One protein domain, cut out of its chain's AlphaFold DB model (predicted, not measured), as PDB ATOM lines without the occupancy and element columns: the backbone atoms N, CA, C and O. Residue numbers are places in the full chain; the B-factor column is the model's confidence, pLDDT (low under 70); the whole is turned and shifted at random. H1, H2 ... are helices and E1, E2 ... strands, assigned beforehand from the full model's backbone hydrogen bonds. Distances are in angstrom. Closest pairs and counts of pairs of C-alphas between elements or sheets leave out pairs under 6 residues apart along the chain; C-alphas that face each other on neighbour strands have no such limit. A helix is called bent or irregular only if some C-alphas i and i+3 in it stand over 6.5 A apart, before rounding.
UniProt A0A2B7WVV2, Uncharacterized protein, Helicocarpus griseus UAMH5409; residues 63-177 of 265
ATOM      1  N   ALA A  63      25.671  11.417  46.710       92.38
ATOM      2  CA  ALA A  63      26.482  11.455  47.918       92.38
ATOM      3  C   ALA A  63      27.920  11.864  47.595       92.38
ATOM      4  O   ALA A  63      28.515  11.346  46.653       92.38
ATOM      5  N   LEU A  64      28.483  12.769  48.390       93.06
ATOM      6  CA  LEU A  64      29.899  13.117  48.402       93.06
ATOM      7  C   LEU A  64      30.554  12.464  49.620       93.06
ATOM      8  O   LEU A  64      30.209  12.784  50.752       93.06
ATOM      9  N   ILE A  65      31.492  11.554  49.384       95.88
ATOM     10  CA  ILE A  65      32.220  10.806  50.402       95.88
ATOM     11  C   ILE A  65      33.633  11.378  50.469       95.88
ATOM     12  O   ILE A  65      34.410  11.246  49.519       95.88
ATOM     13  N   ILE A  66      33.957  12.001  51.597       95.06
ATOM     14  CA  ILE A  66      35.253  12.618  51.863       95.06
ATOM     15  C   ILE A  66      36.049  11.752  52.832       95.06
ATOM     16  O   ILE A  66      35.599  11.489  53.946       95.06
ATOM     17  N   ALA A  67      37.248  11.352  52.419       94.06
ATOM     18  CA  ALA A  67      38.265  10.817  53.318       94.06
ATOM     19  C   ALA A  67      39.108  11.967  53.886       94.06
ATOM     20  O   ALA A  67      39.659  12.752  53.109       94.06
ATOM     21  N   SER A  68      39.196  12.072  55.216       94.81
ATOM     22  CA  SER A  68      39.932  13.140  55.899       94.81
ATOM     23  C   SER A  68      40.741  12.639  57.096       94.81
ATOM     24  O   SER A  68      40.412  11.634  57.732       94.81
ATOM     25  N   LEU A  69      41.781  13.392  57.436       93.12
ATOM     26  CA  LEU A  69      42.378  13.429  58.766       93.12
ATOM     27  C   LEU A  69      41.635  14.442  59.643       93.12
ATOM     28  O   LEU A  69      40.908  15.304  59.144       93.12
ATOM     29  N   GLN A  70      41.834  14.371  60.958       92.50
ATOM     30  CA  GLN A  70      41.284  15.349  61.897       92.50
ATOM     31  C   GLN A  70      41.852  16.756  61.653       92.50
ATOM     32  O   GLN A  70      41.185  17.746  61.942       92.50
ATOM     33  N   SER A  71      43.072  16.848  61.120       91.38
ATOM     34  CA  SER A  71      43.735  18.114  60.795       91.38
ATOM     35  C   SER A  71      43.278  18.753  59.483       91.38
ATOM     36  O   SER A  71      43.657  19.892  59.222       91.38
ATOM     37  N   ASP A  72      42.536  18.036  58.634       92.12
ATOM     38  CA  ASP A  72      42.123  18.561  57.332       92.12
ATOM     39  C   ASP A  72      40.952  19.544  57.458       92.12
ATOM     40  O   ASP A  72      40.008  19.331  58.222       92.12
ATOM     41  N   ASP A  73      40.970  20.596  56.636       91.00
ATOM     42  CA  ASP A  73      39.820  21.480  56.463       91.00
ATOM     43  C   ASP A  73      38.839  20.901  55.433       91.00
ATOM     44  O   ASP A  73      39.141  20.771  54.245       91.00
ATOM     45  N   VAL A  74      37.641  20.566  55.905       92.81
ATOM     46  CA  VAL A  74      36.535  20.003  55.113       92.81
ATOM     47  C   VAL A  74      35.334  20.951  55.020       92.81
ATOM     48  O   VAL A  74      34.254  20.549  54.580       92.81
ATOM     49  N   SER A  75      35.491  22.210  55.441       92.19
ATOM     50  CA  SER A  75      34.409  23.203  55.475       92.19
ATOM     51  C   SER A  75      33.742  23.400  54.110       92.19
ATOM     52  O   SER A  75      32.511  23.457  54.030       92.19
ATOM     53  N   TRP A  76      34.524  23.389  53.025       90.19
ATOM     54  CA  TRP A  76      34.012  23.469  51.656       90.19
ATOM     55  C   TRP A  76      32.998  22.353  51.363       90.19
ATOM     56  O   TRP A  76      31.897  22.630  50.887       90.19
ATOM     57  N   ALA A  77      33.314  21.104  51.718       90.25
ATOM     58  CA  ALA A  77      32.476  19.941  51.430       90.25
ATOM     59  C   ALA A  77      31.191  19.948  52.266       90.25
ATOM     60  O   ALA A  77      30.122  19.574  51.776       90.25
ATOM     61  N   LEU A  78      31.290  20.404  53.517       91.44
ATOM     62  CA  LEU A  78      30.148  20.562  54.419       91.44
ATOM     63  C   LEU A  78      29.220  21.712  53.998       91.44
ATOM     64  O   LEU A  78      28.039  21.689  54.335       91.44
ATOM     65  N   SER A  79      29.724  22.695  53.248       90.19
ATOM     66  CA  SER A  79      28.922  23.816  52.744       90.19
ATOM     67  C   SER A  79      28.105  23.475  51.489       90.19
ATOM     68  O   SER A  79      27.044  24.060  51.273       90.19
ATOM     69  N   LEU A  80      28.543  22.502  50.681       87.19
ATOM     70  CA  LEU A  80      27.927  22.161  49.389       87.19
ATOM     71  C   LEU A  80      26.438  21.773  49.429       87.19
ATOM     72  O   LEU A  80      25.724  22.144  48.494       87.19
ATOM     73  N   PRO A  81      25.913  21.081  50.459       86.88
ATOM     74  CA  PRO A  81      24.480  20.796  50.539       86.88
ATOM     75  C   PRO A  81      23.600  22.058  50.548       86.88
ATOM     76  O   PRO A  81      22.450  22.005  50.122       86.88
ATOM     77  N   SER A  82      24.134  23.212  50.978       84.38
ATOM     78  CA  SER A  82      23.397  24.488  50.967       84.38
ATOM     79  C   SER A  82      23.145  25.033  49.555       84.38
ATOM     80  O   SER A  82      22.139  25.699  49.320       84.38
ATOM     81  N   THR A  83      24.033  24.727  48.606       79.88
ATOM     82  CA  THR A  83      23.953  25.168  47.203       79.88
ATOM     83  C   THR A  83      23.524  24.049  46.256       79.88
ATOM     84  O   THR A  83      23.078  24.319  45.141       79.88
ATOM     85  N   THR A  84      23.600  22.795  46.708       81.06
ATOM     86  CA  THR A  84      23.257  21.585  45.949       81.06
ATOM     87  C   THR A  84      22.369  20.674  46.810       81.06
ATOM     88  O   THR A  84      22.851  19.688  47.361       81.06
ATOM     89  N   PRO A  85      21.058  20.963  46.943       79.69
ATOM     90  CA  PRO A  85      20.190  20.283  47.915       79.69
ATOM     91  C   PRO A  85      20.028  18.770  47.713       79.69
ATOM     92  O   PRO A  85      19.656  18.064  48.643       79.69
ATOM     93  N   SER A  86      20.294  18.257  46.508       85.06
ATOM     94  CA  SER A  86      20.261  16.819  46.213       85.06
ATOM     95  C   SER A  86      21.567  16.081  46.548       85.06
ATOM     96  O   SER A  86      21.657  14.868  46.343       85.06
ATOM     97  N   LEU A  87      22.580  16.801  47.046       88.38
ATOM     98  CA  LEU A  87      23.871  16.264  47.463       88.38
ATOM     99  C   LEU A  87      23.924  16.108  48.985       88.38
ATOM    100  O   LEU A  87      23.817  17.079  49.728       88.38
ATOM    101  N   THR A  88      24.172  14.885  49.440       93.00
ATOM    102  CA  THR A  88      24.484  14.582  50.842       93.00
ATOM    103  C   THR A  88      25.990  14.427  51.008       93.00
ATOM    104  O   THR A  88      26.617  13.710  50.235       93.00
ATOM    105  N   THR A  89      26.587  15.064  52.014       94.31
ATOM    106  CA  THR A  89      28.027  14.938  52.286       94.31
ATOM    107  C   THR A  89      28.269  14.013  53.479       94.31
ATOM    108  O   THR A  89      27.695  14.209  54.548       94.31
ATOM    109  N   HIS A  90      29.167  13.043  53.312       95.56
ATOM    110  CA  HIS A  90      29.669  12.150  54.352       95.56
ATOM    111  C   HIS A  90      31.174  12.371  54.514       95.56
ATOM    112  O   HIS A  90      31.933  12.175  53.567       95.56
ATOM    113  N   VAL A  91      31.619  12.763  55.708       96.38
ATOM    114  CA  VAL A  91      33.042  12.979  56.009       96.38
ATOM    115  C   VAL A  91      33.518  11.899  56.967       96.38
ATOM    116  O   VAL A  91      33.062  11.858  58.106       96.38
ATOM    117  N   TYR A  92      34.427  11.041  56.509       96.50
ATOM    118  CA  TYR A  92      35.054  10.001  57.317       96.50
ATOM    119  C   TYR A  92      36.421  10.471  57.807       96.50
ATOM    120  O   TYR A  92      37.320  10.712  57.001       96.50
ATOM    121  N   THR A  93      36.588  10.532  59.127       95.38
ATOM    122  CA  THR A  93      37.859  10.894  59.765       95.38
ATOM    123  C   THR A  93      38.597   9.631  60.196       95.38
ATOM    124  O   THR A  93      38.147   8.906  61.088       95.38
ATOM    125  N   VAL A  94      39.720   9.335  59.541       93.38
ATOM    126  CA  VAL A  94      40.375   8.014  59.638       93.38
ATOM    127  C   VAL A  94      41.364   7.884  60.800       93.38
ATOM    128  O   VAL A  94      41.721   6.774  61.183       93.38
ATOM    129  N   ASP A  95      41.805   8.996  61.383       93.19
ATOM    130  CA  ASP A  95      42.772   9.070  62.488       93.19
ATOM    131  C   ASP A  95      42.124   9.398  63.848       93.19
ATOM    132  O   ASP A  95      42.817   9.559  64.851       93.19
ATOM    133  N   ASN A  96      40.788   9.430  63.908       92.94
ATOM    134  CA  ASN A  96      40.020   9.635  65.133       92.94
ATOM    135  C   ASN A  96      38.941   8.555  65.289       92.94
ATOM    136  O   ASN A  96      37.864   8.648  64.706       92.94
ATOM    137  N   ALA A  97      39.202   7.563  66.144       91.00
ATOM    138  CA  ALA A  97      38.277   6.456  66.404       91.00
ATOM    139  C   ALA A  97      36.941   6.889  67.044       91.00
ATOM    140  O   ALA A  97      35.976   6.131  67.016       91.00
ATOM    141  N   SER A  98      36.879   8.095  67.616       93.75
ATOM    142  CA  SER A  98      35.659   8.667  68.200       93.75
ATOM    143  C   SER A  98      34.877   9.543  67.216       93.75
ATOM    144  O   SER A  98      33.888  10.161  67.609       93.75
ATOM    145  N   ALA A  99      35.332   9.671  65.964       94.12
ATOM    146  CA  ALA A  99      34.628  10.458  64.961       94.12
ATOM    147  C   ALA A  99      33.264   9.826  64.617       94.12
ATOM    148  O   ALA A  99      33.152   8.599  64.604       94.12
ATOM    149  N   PRO A 100      32.233  10.633  64.293       93.94
ATOM    150  CA  PRO A 100      30.906  10.115  63.943       93.94
ATOM    151  C   PRO A 100      30.915   9.127  62.771       93.94
ATOM    152  O   PRO A 100      30.149   8.169  62.769       93.94
ATOM    153  N   LEU A 101      31.791   9.360  61.790       95.88
ATOM    154  CA  LEU A 101      32.085   8.436  60.702       95.88
ATOM    155  C   LEU A 101      33.593   8.181  60.697       95.88
ATOM    156  O   LEU A 101      34.397   9.109  60.586       95.88
ATOM    157  N   THR A 102      33.968   6.916  60.829       94.69
ATOM    158  CA  THR A 102      35.359   6.456  60.801       94.69
ATOM    159  C   THR A 102      35.430   5.072  60.156       94.69
ATOM    160  O   THR A 102      34.414   4.527  59.725       94.69
ATOM    161  N   VAL A 103      36.632   4.515  60.052       91.44
ATOM    162  CA  VAL A 103      36.887   3.209  59.435       91.44
ATOM    163  C   VAL A 103      37.315   2.183  60.491       91.44
ATOM    164  O   VAL A 103      37.956   2.557  61.473       91.44
ATOM    165  N   PRO A 104      37.044   0.876  60.293       86.69
ATOM    166  CA  PRO A 104      37.464  -0.167  61.237       86.69
ATOM    167  C   PRO A 104      38.981  -0.215  61.468       86.69
ATOM    168  O   PRO A 104      39.447  -0.555  62.554       86.69
ATOM    169  N   ALA A 105      39.757   0.112  60.429       84.75
ATOM    170  CA  ALA A 105      41.201   0.274  60.490       84.75
ATOM    171  C   ALA A 105      41.666   1.248  59.403       84.75
ATOM    172  O   ALA A 105      41.288   1.112  58.237       84.75
ATOM    173  N   ASN A 106      42.532   2.194  59.765       84.44
ATOM    174  CA  ASN A 106      43.144   3.117  58.812       84.44
ATOM    175  C   ASN A 106      44.305   2.440  58.062       84.44
ATOM    176  O   ASN A 106      45.474   2.598  58.412       84.44
ATOM    177  N   LYS A 107      43.978   1.613  57.066       80.00
ATOM    178  CA  LYS A 107      44.950   0.921  56.205       80.00
ATOM    179  C   LYS A 107      44.701   1.276  54.747       80.00
ATOM    180  O   LYS A 107      43.641   0.979  54.250       80.00
ATOM    181  N   GLY A 108      45.655   1.862  54.030       74.00
ATOM    182  CA  GLY A 108      45.393   2.285  52.642       74.00
ATOM    183  C   GLY A 108      44.575   3.579  52.529       74.00
ATOM    184  O   GLY A 108      44.002   3.844  51.477       74.00
ATOM    185  N   HIS A 109      44.553   4.382  53.602       80.81
ATOM    186  CA  HIS A 109      44.156   5.792  53.593       80.81
ATOM    187  C   HIS A 109      42.730   5.999  53.041       80.81
ATOM    188  O   HIS A 109      41.766   5.506  53.633       80.81
ATOM    189  N   GLU A 110      42.573   6.690  51.909       85.19
ATOM    190  CA  GLU A 110      41.281   6.999  51.290       85.19
ATOM    191  C   GLU A 110      40.534   5.742  50.835       85.19
ATOM    192  O   GLU A 110      39.303   5.693  50.895       85.19
ATOM    193  N   ALA A 111      41.262   4.695  50.433       85.19
ATOM    194  CA  ALA A 111      40.655   3.472  49.921       85.19
ATOM    195  C   ALA A 111      39.718   2.832  50.955       85.19
ATOM    196  O   ALA A 111      38.606   2.434  50.611       85.19
ATOM    197  N   MET A 112      40.105   2.799  52.234       88.38
ATOM    198  CA  MET A 112      39.258   2.206  53.277       88.38
ATOM    199  C   MET A 112      37.976   2.975  53.516       88.38
ATOM    200  O   MET A 112      36.956   2.353  53.800       88.38
ATOM    201  N   VAL A 113      37.996   4.298  53.373       92.12
ATOM    202  CA  VAL A 113      36.778   5.108  53.459       92.12
ATOM    203  C   VAL A 113      35.819   4.724  52.338       92.12
ATOM    204  O   VAL A 113      34.639   4.478  52.584       92.12
ATOM    205  N   TYR A 114      36.330   4.615  51.110       90.38
ATOM    206  CA  TYR A 114      35.502   4.325  49.941       90.38
ATOM    207  C   TYR A 114      34.883   2.930  50.039       90.38
ATOM    208  O   TYR A 114      33.696   2.761  49.763       90.38
ATOM    209  N   LEU A 115      35.665   1.941  50.480       88.62
ATOM    210  CA  LEU A 115      35.179   0.579  50.692       88.62
ATOM    211  C   LEU A 115      34.165   0.496  51.827       88.62
ATOM    212  O   LEU A 115      33.116  -0.112  51.640       88.62
ATOM    213  N   THR A 116      34.448   1.132  52.966       89.94
ATOM    214  CA  THR A 116      33.539   1.150  54.121       89.94
ATOM    215  C   THR A 116      32.181   1.720  53.715       89.94
ATOM    216  O   THR A 116      31.161   1.078  53.937       89.94
ATOM    217  N   TYR A 117      32.159   2.855  53.006       93.19
ATOM    218  CA  TYR A 117      30.906   3.447  52.536       93.19
ATOM    219  C   TYR A 117      30.115   2.508  51.613       93.19
ATOM    220  O   TYR A 117      28.914   2.332  51.810       93.19
ATOM    221  N   ILE A 118      30.779   1.900  50.621       89.31
ATOM    222  CA  ILE A 118      30.128   0.984  49.671       89.31
ATOM    223  C   ILE A 118      29.545  -0.232  50.395       89.31
ATOM    224  O   ILE A 118      28.431  -0.641  50.080       89.31
ATOM    225  N   ILE A 119      30.284  -0.802  51.349       87.12
ATOM    226  CA  ILE A 119      29.846  -1.969  52.122       87.12
ATOM    227  C   ILE A 119      28.641  -1.608  52.995       87.12
ATOM    228  O   ILE A 119      27.620  -2.291  52.931       87.12
ATOM    229  N   ASP A 120      28.729  -0.515  53.754       90.19
ATOM    230  CA  ASP A 120      27.695  -0.112  54.712       90.19
ATOM    231  C   ASP A 120      26.378   0.286  54.029       90.19
ATOM    232  O   ASP A 120      25.300   0.107  54.596       90.19
ATOM    233  N   HIS A 121      26.454   0.798  52.797       90.25
ATOM    234  CA  HIS A 121      25.304   1.324  52.059       90.25
ATOM    235  C   HIS A 121      24.931   0.475  50.841       90.25
ATOM    236  O   HIS A 121      24.129   0.933  50.035       90.25
ATOM    237  N   TYR A 122      25.465  -0.743  50.680       84.94
ATOM    238  CA  TYR A 122      25.335  -1.546  49.450       84.94
ATOM    239  C   TYR A 122      23.889  -1.685  48.940       84.94
ATOM    240  O   TYR A 122      23.633  -1.645  47.738       84.94
ATOM    241  N   HIS A 123      22.925  -1.806  49.854       84.75
ATOM    242  CA  HIS A 123      21.503  -1.941  49.523       84.75
ATOM    243  C   HIS A 123      20.762  -0.608  49.333       84.75
ATOM    244  O   HIS A 123      19.613  -0.607  48.900       84.75
ATOM    245  N   THR A 124      21.395   0.514  49.666       87.81
ATOM    246  CA  THR A 124      20.809   1.863  49.682       87.81
ATOM    247  C   THR A 124      21.772   2.895  49.088       87.81
ATOM    248  O   THR A 124      21.848   4.026  49.569       87.81
ATOM    249  N   LEU A 125      22.556   2.499  48.079       87.62
ATOM    250  CA  LEU A 125      23.486   3.400  47.403       87.62
ATOM    251  C   LEU A 125      22.719   4.532  46.692       87.62
ATOM    252  O   LEU A 125      21.647   4.286  46.128       87.62
ATOM    253  N   PRO A 126      23.265   5.763  46.682       88.19
ATOM    254  CA  PRO A 126      22.708   6.858  45.892       88.19
ATOM    255  C   PRO A 126      22.859   6.567  44.394       88.19
ATOM    256  O   PRO A 126      23.718   5.775  43.996       88.19
ATOM    257  N   ALA A 127      22.110   7.273  43.543       82.44
ATOM    258  CA  ALA A 127      22.317   7.171  42.095       82.44
ATOM    259  C   ALA A 127      23.730   7.591  41.667       82.44
ATOM    260  O   ALA A 127      24.272   7.035  40.712       82.44
ATOM    261  N   VAL A 128      24.343   8.548  42.375       84.06
ATOM    262  CA  VAL A 128      25.746   8.930  42.162       84.06
ATOM    263  C   VAL A 128      26.476   9.050  43.498       84.06
ATOM    264  O   VAL A 128      26.176   9.931  44.302       84.06
ATOM    265  N   ALA A 129      27.486   8.205  43.713       88.81
ATOM    266  CA  ALA A 129      28.445   8.338  44.810       88.81
ATOM    267  C   ALA A 129      29.762   8.936  44.287       88.81
ATOM    268  O   ALA A 129      30.350   8.428  43.333       88.81
ATOM    269  N   ILE A 130      30.221  10.020  44.909       88.69
ATOM    270  CA  ILE A 130      31.413  10.781  44.531       88.69
ATOM    271  C   ILE A 130      32.440  10.613  45.644       88.69
ATOM    272  O   ILE A 130      32.212  11.058  46.762       88.69
ATOM    273  N   PHE A 131      33.570   9.983  45.343       89.44
ATOM    274  CA  PHE A 131      34.627   9.705  46.314       89.44
ATOM    275  C   PHE A 131      35.784  10.685  46.121       89.44
ATOM    276  O   PHE A 131      36.328  10.779  45.020       89.44
ATOM    277  N   MET A 132      36.141  11.436  47.165       87.06
ATOM    278  CA  MET A 132      37.218  12.431  47.122       87.06
ATOM    279  C   MET A 132      38.017  12.444  48.429       87.06
ATOM    280  O   MET A 132      37.565  11.976  49.473       87.06
ATOM    281  N   HIS A 133      39.234  12.967  48.374       87.69
ATOM    282  CA  HIS A 133      40.006  13.362  49.550       87.69
ATOM    283  C   HIS A 133      39.632  14.774  50.010       87.69
ATOM    284  O   HIS A 133      39.055  15.560  49.254       87.69
ATOM    285  N   ALA A 134      39.985  15.092  51.255       85.12
ATOM    286  CA  ALA A 134      39.544  16.288  51.967       85.12
ATOM    287  C   ALA A 134      39.961  17.631  51.357       85.12
ATOM    288  O   ALA A 134      39.251  18.615  51.534       85.12
ATOM    289  N   HIS A 135      41.087  17.711  50.651       80.88
ATOM    290  CA  HIS A 135      41.653  19.005  50.257       80.88
ATOM    291  C   HIS A 135      40.844  19.678  49.145       80.88
ATOM    292  O   HIS A 135      40.629  19.085  48.086       80.88
ATOM    293  N   GLU A 136      40.446  20.939  49.342       69.88
ATOM    294  CA  GLU A 136      39.665  21.682  48.347       69.88
ATOM    295  C   GLU A 136      40.455  21.901  47.050       69.88
ATOM    296  O   GLU A 136      39.928  21.643  45.966       69.88
ATOM    297  N   THR A 137      41.722  22.302  47.154       65.50
ATOM    298  CA  THR A 137      42.623  22.576  46.028       65.50
ATOM    299  C   THR A 137      43.826  21.642  46.042       65.50
ATOM    300  O   THR A 137      44.562  21.565  47.022       65.50
ATOM    301  N   THR A 138      44.032  20.882  44.960       56.59
ATOM    302  CA  THR A 138      45.092  19.853  44.918       56.59
ATOM    303  C   THR A 138      45.650  19.709  43.513       56.59
ATOM    304  O   THR A 138      44.882  19.671  42.559       56.59
ATOM    305  N   TRP A 139      46.963  19.518  43.396       48.16
ATOM    306  CA  TRP A 139      47.709  19.497  42.129       48.16
ATOM    307  C   TRP A 139      47.312  18.406  41.118       48.16
ATOM    308  O   TRP A 139      47.777  18.436  39.986       48.16
ATOM    309  N   HIS A 140      46.528  17.407  41.523       55.72
ATOM    310  CA  HIS A 140      46.063  16.315  40.658       55.72
ATOM    311  C   HIS A 140      44.566  16.429  40.313       55.72
ATOM    312  O   HIS A 140      43.954  15.447  39.895       55.72
ATOM    313  N   LYS A 141      43.957  17.611  40.503       56.84
ATOM    314  CA  LYS A 141      42.576  17.919  40.087       56.84
ATOM    315  C   LYS A 141      42.577  18.654  38.746       56.84
ATOM    316  O   LYS A 141      43.612  19.071  38.250       56.84
ATOM    317  N   ASN A 142      41.406  18.748  38.122       49.06
ATOM    318  CA  ASN A 142      41.270  19.305  36.778       49.06
ATOM    319  C   ASN A 142      41.679  20.792  36.746       49.06
ATOM    320  O   ASN A 142      41.022  21.629  37.370       49.06
ATOM    321  N   ASP A 143      42.728  21.114  35.983       50.00
ATOM    322  CA  ASP A 143      43.250  22.479  35.837       50.00
ATOM    323  C   ASP A 143      42.207  23.462  35.280       50.00
ATOM    324  O   ASP A 143      42.149  24.607  35.720       50.00
ATOM    325  N   PHE A 144      41.304  23.016  34.395       51.97
ATOM    326  CA  PHE A 144      40.222  23.860  33.860       51.97
ATOM    327  C   PHE A 144      39.172  24.243  34.909       51.97
ATOM    328  O   PHE A 144      38.403  25.179  34.695       51.97
ATOM    329  N   LEU A 145      39.129  23.533  36.039       59.38
ATOM    330  CA  LEU A 145      38.273  23.848  37.184       59.38
ATOM    331  C   LEU A 145      39.090  24.426  38.348       59.38
ATOM    332  O   LEU A 145      38.710  24.266  39.507       59.38
ATOM    333  N   ASN A 146      40.213  25.087  38.045       58.00
ATOM    334  CA  ASN A 146      41.122  25.708  39.014       58.00
ATOM    335  C   ASN A 146      41.640  24.727  40.077       58.00
ATOM    336  O   ASN A 146      41.885  25.119  41.218       58.00
ATOM    337  N   SER A 147      41.741  23.434  39.738       66.75
ATOM    338  CA  SER A 147      42.068  22.373  40.696       66.75
ATOM    339  C   SER A 147      41.145  22.346  41.933       66.75
ATOM    340  O   SER A 147      41.521  21.794  42.967       66.75
ATOM    341  N   ASN A 148      39.937  22.921  41.835       73.62
ATOM    342  CA  ASN A 148      39.012  23.131  42.946       73.62
ATOM    343  C   ASN A 148      37.929  22.035  43.006       73.62
ATOM    344  O   ASN A 148      37.220  21.737  42.036       73.62
ATOM    345  N   SER A 149      37.784  21.442  44.188       76.62
ATOM    346  CA  SER A 149      36.875  20.323  44.458       76.62
ATOM    347  C   SER A 149      35.418  20.737  44.475       76.62
ATOM    348  O   SER A 149      34.589  20.056  43.876       76.62
ATOM    349  N   SER A 150      35.112  21.868  45.108       78.88
ATOM    350  CA  SER A 150      33.762  22.428  45.169       78.88
ATOM    351  C   SER A 150      33.209  22.661  43.760       78.88
ATOM    352  O   SER A 150      32.117  22.194  43.420       78.88
ATOM    353  N   LEU A 151      34.014  23.272  42.884       74.81
ATOM    354  CA  LEU A 151      33.639  23.510  41.494       74.81
ATOM    355  C   LEU A 151      33.487  22.198  40.709       74.81
ATOM    356  O   LEU A 151      32.534  22.059  39.942       74.81
ATOM    357  N   THR A 152      34.373  21.226  40.937       79.25
ATOM    358  CA  THR A 152      34.300  19.896  40.308       79.25
ATOM    359  C   THR A 152      33.004  19.172  40.669       79.25
ATOM    360  O   THR A 152      32.274  18.744  39.777       79.25
ATOM    361  N   VAL A 153      32.664  19.092  41.959       82.00
ATOM    362  CA  VAL A 153      31.432  18.437  42.430       82.00
ATOM    363  C   VAL A 153      30.186  19.155  41.908       82.00
ATOM    364  O   VAL A 153      29.224  18.507  41.486       82.00
ATOM    365  N   THR A 154      30.205  20.489  41.888       80.31
ATOM    366  CA  THR A 154      29.069  21.305  41.436       80.31
ATOM    367  C   THR A 154      28.826  21.182  39.929       80.31
ATOM    368  O   THR A 154      27.681  21.211  39.483       80.31
ATOM    369  N   ARG A 155      29.888  21.029  39.127       78.31
ATOM    370  CA  ARG A 155      29.816  20.953  37.655       78.31
ATOM    371  C   ARG A 155      29.637  19.538  37.106       78.31
ATOM    372  O   ARG A 155      29.412  19.397  35.906       78.31
ATOM    373  N   LEU A 156      29.736  18.514  37.953       74.44
ATOM    374  CA  LEU A 156      29.594  17.118  37.554       74.44
ATOM    375  C   LEU A 156      28.199  16.861  36.939       74.44
ATOM    376  O   LEU A 156      27.172  17.136  37.569       74.44
ATOM    377  N   SER A 157      28.166  16.374  35.694       68.19
ATOM    378  CA  SER A 157      26.942  16.188  34.906       68.19
ATOM    379  C   SER A 157      26.488  14.727  34.917       68.19
ATOM    380  O   SER A 157      27.065  13.878  34.237       68.19
ATOM    381  N   GLN A 158      25.366  14.472  35.594       59.91
ATOM    382  CA  GLN A 158      24.823  13.128  35.837       59.91
ATOM    383  C   GLN A 158      24.664  12.262  34.570       59.91
ATOM    384  O   GLN A 158      24.876  11.051  34.613       59.91
ATOM    385  N   GLY A 159      24.309  12.865  33.427       57.72
ATOM    386  CA  GLY A 159      24.078  12.137  32.173       57.72
ATOM    387  C   GLY A 159      25.334  11.473  31.595       57.72
ATOM    388  O   GLY A 159      25.237  10.390  31.019       57.72
ATOM    389  N   HIS A 160      26.510  12.079  31.783       60.09
ATOM    390  CA  HIS A 160      27.788  11.520  31.327       60.09
ATOM    391  C   HIS A 160      28.421  10.586  32.370       60.09
ATOM    392  O   HIS A 160      29.109   9.632  32.005       60.09
ATOM    393  N   ASP A 161      28.126  10.793  33.658       59.66
ATOM    394  CA  ASP A 161      28.684  10.000  34.761       59.66
ATOM    395  C   ASP A 161      28.158   8.560  34.796       59.66
ATOM    396  O   ASP A 161      28.855   7.655  35.263       59.66
ATOM    397  N   ARG A 162      26.963   8.310  34.236       60.44
ATOM    398  CA  ARG A 162      26.409   6.951  34.083       60.44
ATOM    399  C   ARG A 162      27.370   6.019  33.330       60.44
ATOM    400  O   ARG A 162      27.416   4.827  33.627       60.44
ATOM    401  N   LEU A 163      28.172   6.531  32.389       59.09
ATOM    402  CA  LEU A 163      29.175   5.728  31.675       59.09
ATOM    403  C   LEU A 163      30.326   5.297  32.592       59.09
ATOM    404  O   LEU A 163      30.670   4.115  32.618       59.09
ATOM    405  N   SER A 164      30.870   6.227  33.377       64.94
ATOM    406  CA  SER A 164      31.931   5.960  34.356       64.94
ATOM    407  C   SER A 164      31.458   5.015  35.464       64.94
ATOM    408  O   SER A 164      32.185   4.101  35.857       64.94
ATOM    409  N   GLY A 165      30.210   5.179  35.915       64.88
ATOM    410  CA  GLY A 165      29.564   4.291  36.881       64.88
ATOM    411  C   GLY A 165      29.490   2.843  36.394       64.88
ATOM    412  O   GLY A 165      29.848   1.936  37.141       64.88
ATOM    413  N   ARG A 166      29.141   2.616  35.118       64.44
ATOM    414  CA  ARG A 166      29.121   1.261  34.537       64.44
ATOM    415  C   ARG A 166      30.501   0.617  34.505       64.44
ATOM    416  O   ARG A 166      30.626  -0.551  34.842       64.44
ATOM    417  N   VAL A 167      31.557   1.356  34.157       69.25
ATOM    418  CA  VAL A 167      32.925   0.802  34.200       69.25
ATOM    419  C   VAL A 167      33.265   0.327  35.617       69.25
ATOM    420  O   VAL A 167      33.754  -0.786  35.786       69.25
ATOM    421  N   ARG A 168      32.933   1.119  36.647       72.38
ATOM    422  CA  ARG A 168      33.110   0.724  38.054       72.38
ATOM    423  C   ARG A 168      32.243  -0.478  38.440       72.38
ATOM    424  O   ARG A 168      32.733  -1.331  39.173       72.38
ATOM    425  N   GLU A 169      31.008  -0.565  37.947       64.12
ATOM    426  CA  GLU A 169      30.097  -1.699  38.161       64.12
ATOM    427  C   GLU A 169      30.680  -3.025  37.642       64.12
ATOM    428  O   GLU A 169      30.564  -4.053  38.304       64.12
ATOM    429  N   TYR A 170      31.369  -3.012  36.501       62.66
ATOM    430  CA  TYR A 170      32.041  -4.212  35.989       62.66
ATOM    431  C   TYR A 170      33.406  -4.465  36.647       62.66
ATOM    432  O   TYR A 170      33.837  -5.612  36.743       62.66
ATOM    433  N   LEU A 171      34.091  -3.416  37.121       64.94
ATOM    434  CA  LEU A 171      35.442  -3.527  37.677       64.94
ATOM    435  C   LEU A 171      35.462  -3.889  39.173       64.94
ATOM    436  O   LEU A 171      36.421  -4.507  39.632       64.94
ATOM    437  N   TRP A 172      34.441  -3.523  39.960       69.56
ATOM    438  CA  TRP A 172      34.516  -3.651  41.425       69.56
ATOM    439  C   TRP A 172      34.690  -5.096  41.894       69.56
ATOM    440  O   TRP A 172      35.378  -5.317  42.882       69.56
ATOM    441  N   GLN A 173      34.130  -6.076  41.183       60.38
ATOM    442  CA  GLN A 173      34.284  -7.491  41.533       60.38
ATOM    443  C   GLN A 173      35.743  -7.954  41.412       60.38
ATOM    444  O   GLN A 173      36.182  -8.794  42.191       60.38
ATOM    445  N   TYR A 174      36.509  -7.366  40.486       63.44
ATOM    446  CA  TYR A 174      37.942  -7.622  40.336       63.44
ATOM    447  C   TYR A 174      38.757  -6.881  41.398       63.44
ATOM    448  O   TYR A 174      39.628  -7.472  42.025       63.44
ATOM    449  N   VAL A 175      38.426  -5.612  41.665       65.62
ATOM    450  CA  VAL A 175      39.115  -4.798  42.686       65.62
ATOM    451  C   VAL A 175      38.882  -5.340  44.103       65.62
ATOM    452  O   VAL A 175      39.776  -5.278  44.939       65.62
ATOM    453  N   LEU A 176      37.687  -5.871  44.390       68.69
ATOM    454  CA  LEU A 176      37.283  -6.362  45.717       68.69
ATOM    455  C   LEU A 176      37.311  -7.884  45.845       68.69
ATOM    456  O   LEU A 176      36.918  -8.408  46.884       68.69
ATOM    457  N   GLY A 177      37.794  -8.598  44.826       67.81
ATOM    458  CA  GLY A 177      37.915 -10.056  44.842       67.81
ATOM    459  C   GLY A 177      38.886 -10.588  45.902       67.81
ATOM    460  O   GLY A 177      38.984 -11.800  46.076       67.81
TER     461      GLY A 177
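AT A GLANCE: This is residues 63 to 177 of the 265 residues of an uncharacterized protein of Helicocarpus griseus UAMH5409 (UniProt A0A2B7WVV2). A small sheet of three parallel strands, in the order E2, E1, E3, forms the core, with H2 over one face and H1 over the other: three layers, a sheet with helices on both faces. H3 packs beside H1, and the long H4 begins near the edge strand E3 and sticks out with residues 166 to 175. The printed part has 115 residues, and its four named helices and three named strands follow as E1 H1 E2 H2 E3 H3 H4, of the mixed class, helices and strands. It is compact, with a radius of gyration of the C-alphas of 14.2 A and spans of 35 by 35 by 28 A.

HOW THE PARTS SIT: E1, residues 63 to 68, is the inner strand. H1, residues 75 to 82, is on the sheet at a height of 8.8 A, over E2, residues 87 to 93, and only just over E1 with 3 C-alphas; its closest C-alphas to E2 are Pro 81 and Leu 87, 5.5 A. On the local plane it runs along the strands, at 18 degrees to E2. E2 and E1 are parallel at 21 degrees, with N 64 and O 88 within hydrogen-bond range at 2.8 A. E1, H1, E2 form a strand-helix-strand unit, two parallel neighbour strands with a helix between along the chain, with a right-handed crossover. H2, residues 110 to 120, is on the opposite face from H1, with a height over the sheet of 8.8 A; it lies over E1, with 4 of its C-alphas falling on that strand and 2 each on E2 and E3, only just too few for it to be over those two as well, and it runs slantwise to the strands, at 37 degrees to E1 on the local plane; the closest C-alphas of H2 and E1 are those of Glu 110 and Ala 67, 5.3 A apart. E3, residues 128 to 133, is parallel to E1 at 16 degrees, with N 65 and O 130 at 2.8 A. E2, H2, E3 form a split unit, with E1 between the two strands, also right-handed. H3, residues 149 to 155, only grazes the sheet and only just touches H1 with 3 pairs of C-alphas within 8 A, Trp 76 and Ser 150 closest at 6.6 A. H4, residues 158 to 175, only grazes the sheet and is apart from H1, H2 and H3. Every O i to N i+4 pair is within range in H2 and H3, but 2 of 4 in H1 and 10 of 14 in H4.

IN THESE COORDINATES: E1 begins at C-alpha 63 (26.482, 11.455, 47.918). E2 is 19.4 A long, E3 16.7 A, H2 15.7 A. H4, 23.9 A long, has a kink of 33 degrees near residue 169 and ends at C-alpha 175 (39.115, -4.798, 42.686). H1 and H4 are only just irregular: C-alphas 78 and 81 are 6.9 A apart, 170 and 173 6.8 A.

THE WHOLE: The printed part has no cut; the links E2 to H2 and E3 to H3 are long. The C-alphas farthest apart are those of Ser 98 and Gly 159, 38.0 A. The model's pLDDT is under 70 at residues 136 to 147, 157 to 167 and 169 to 177.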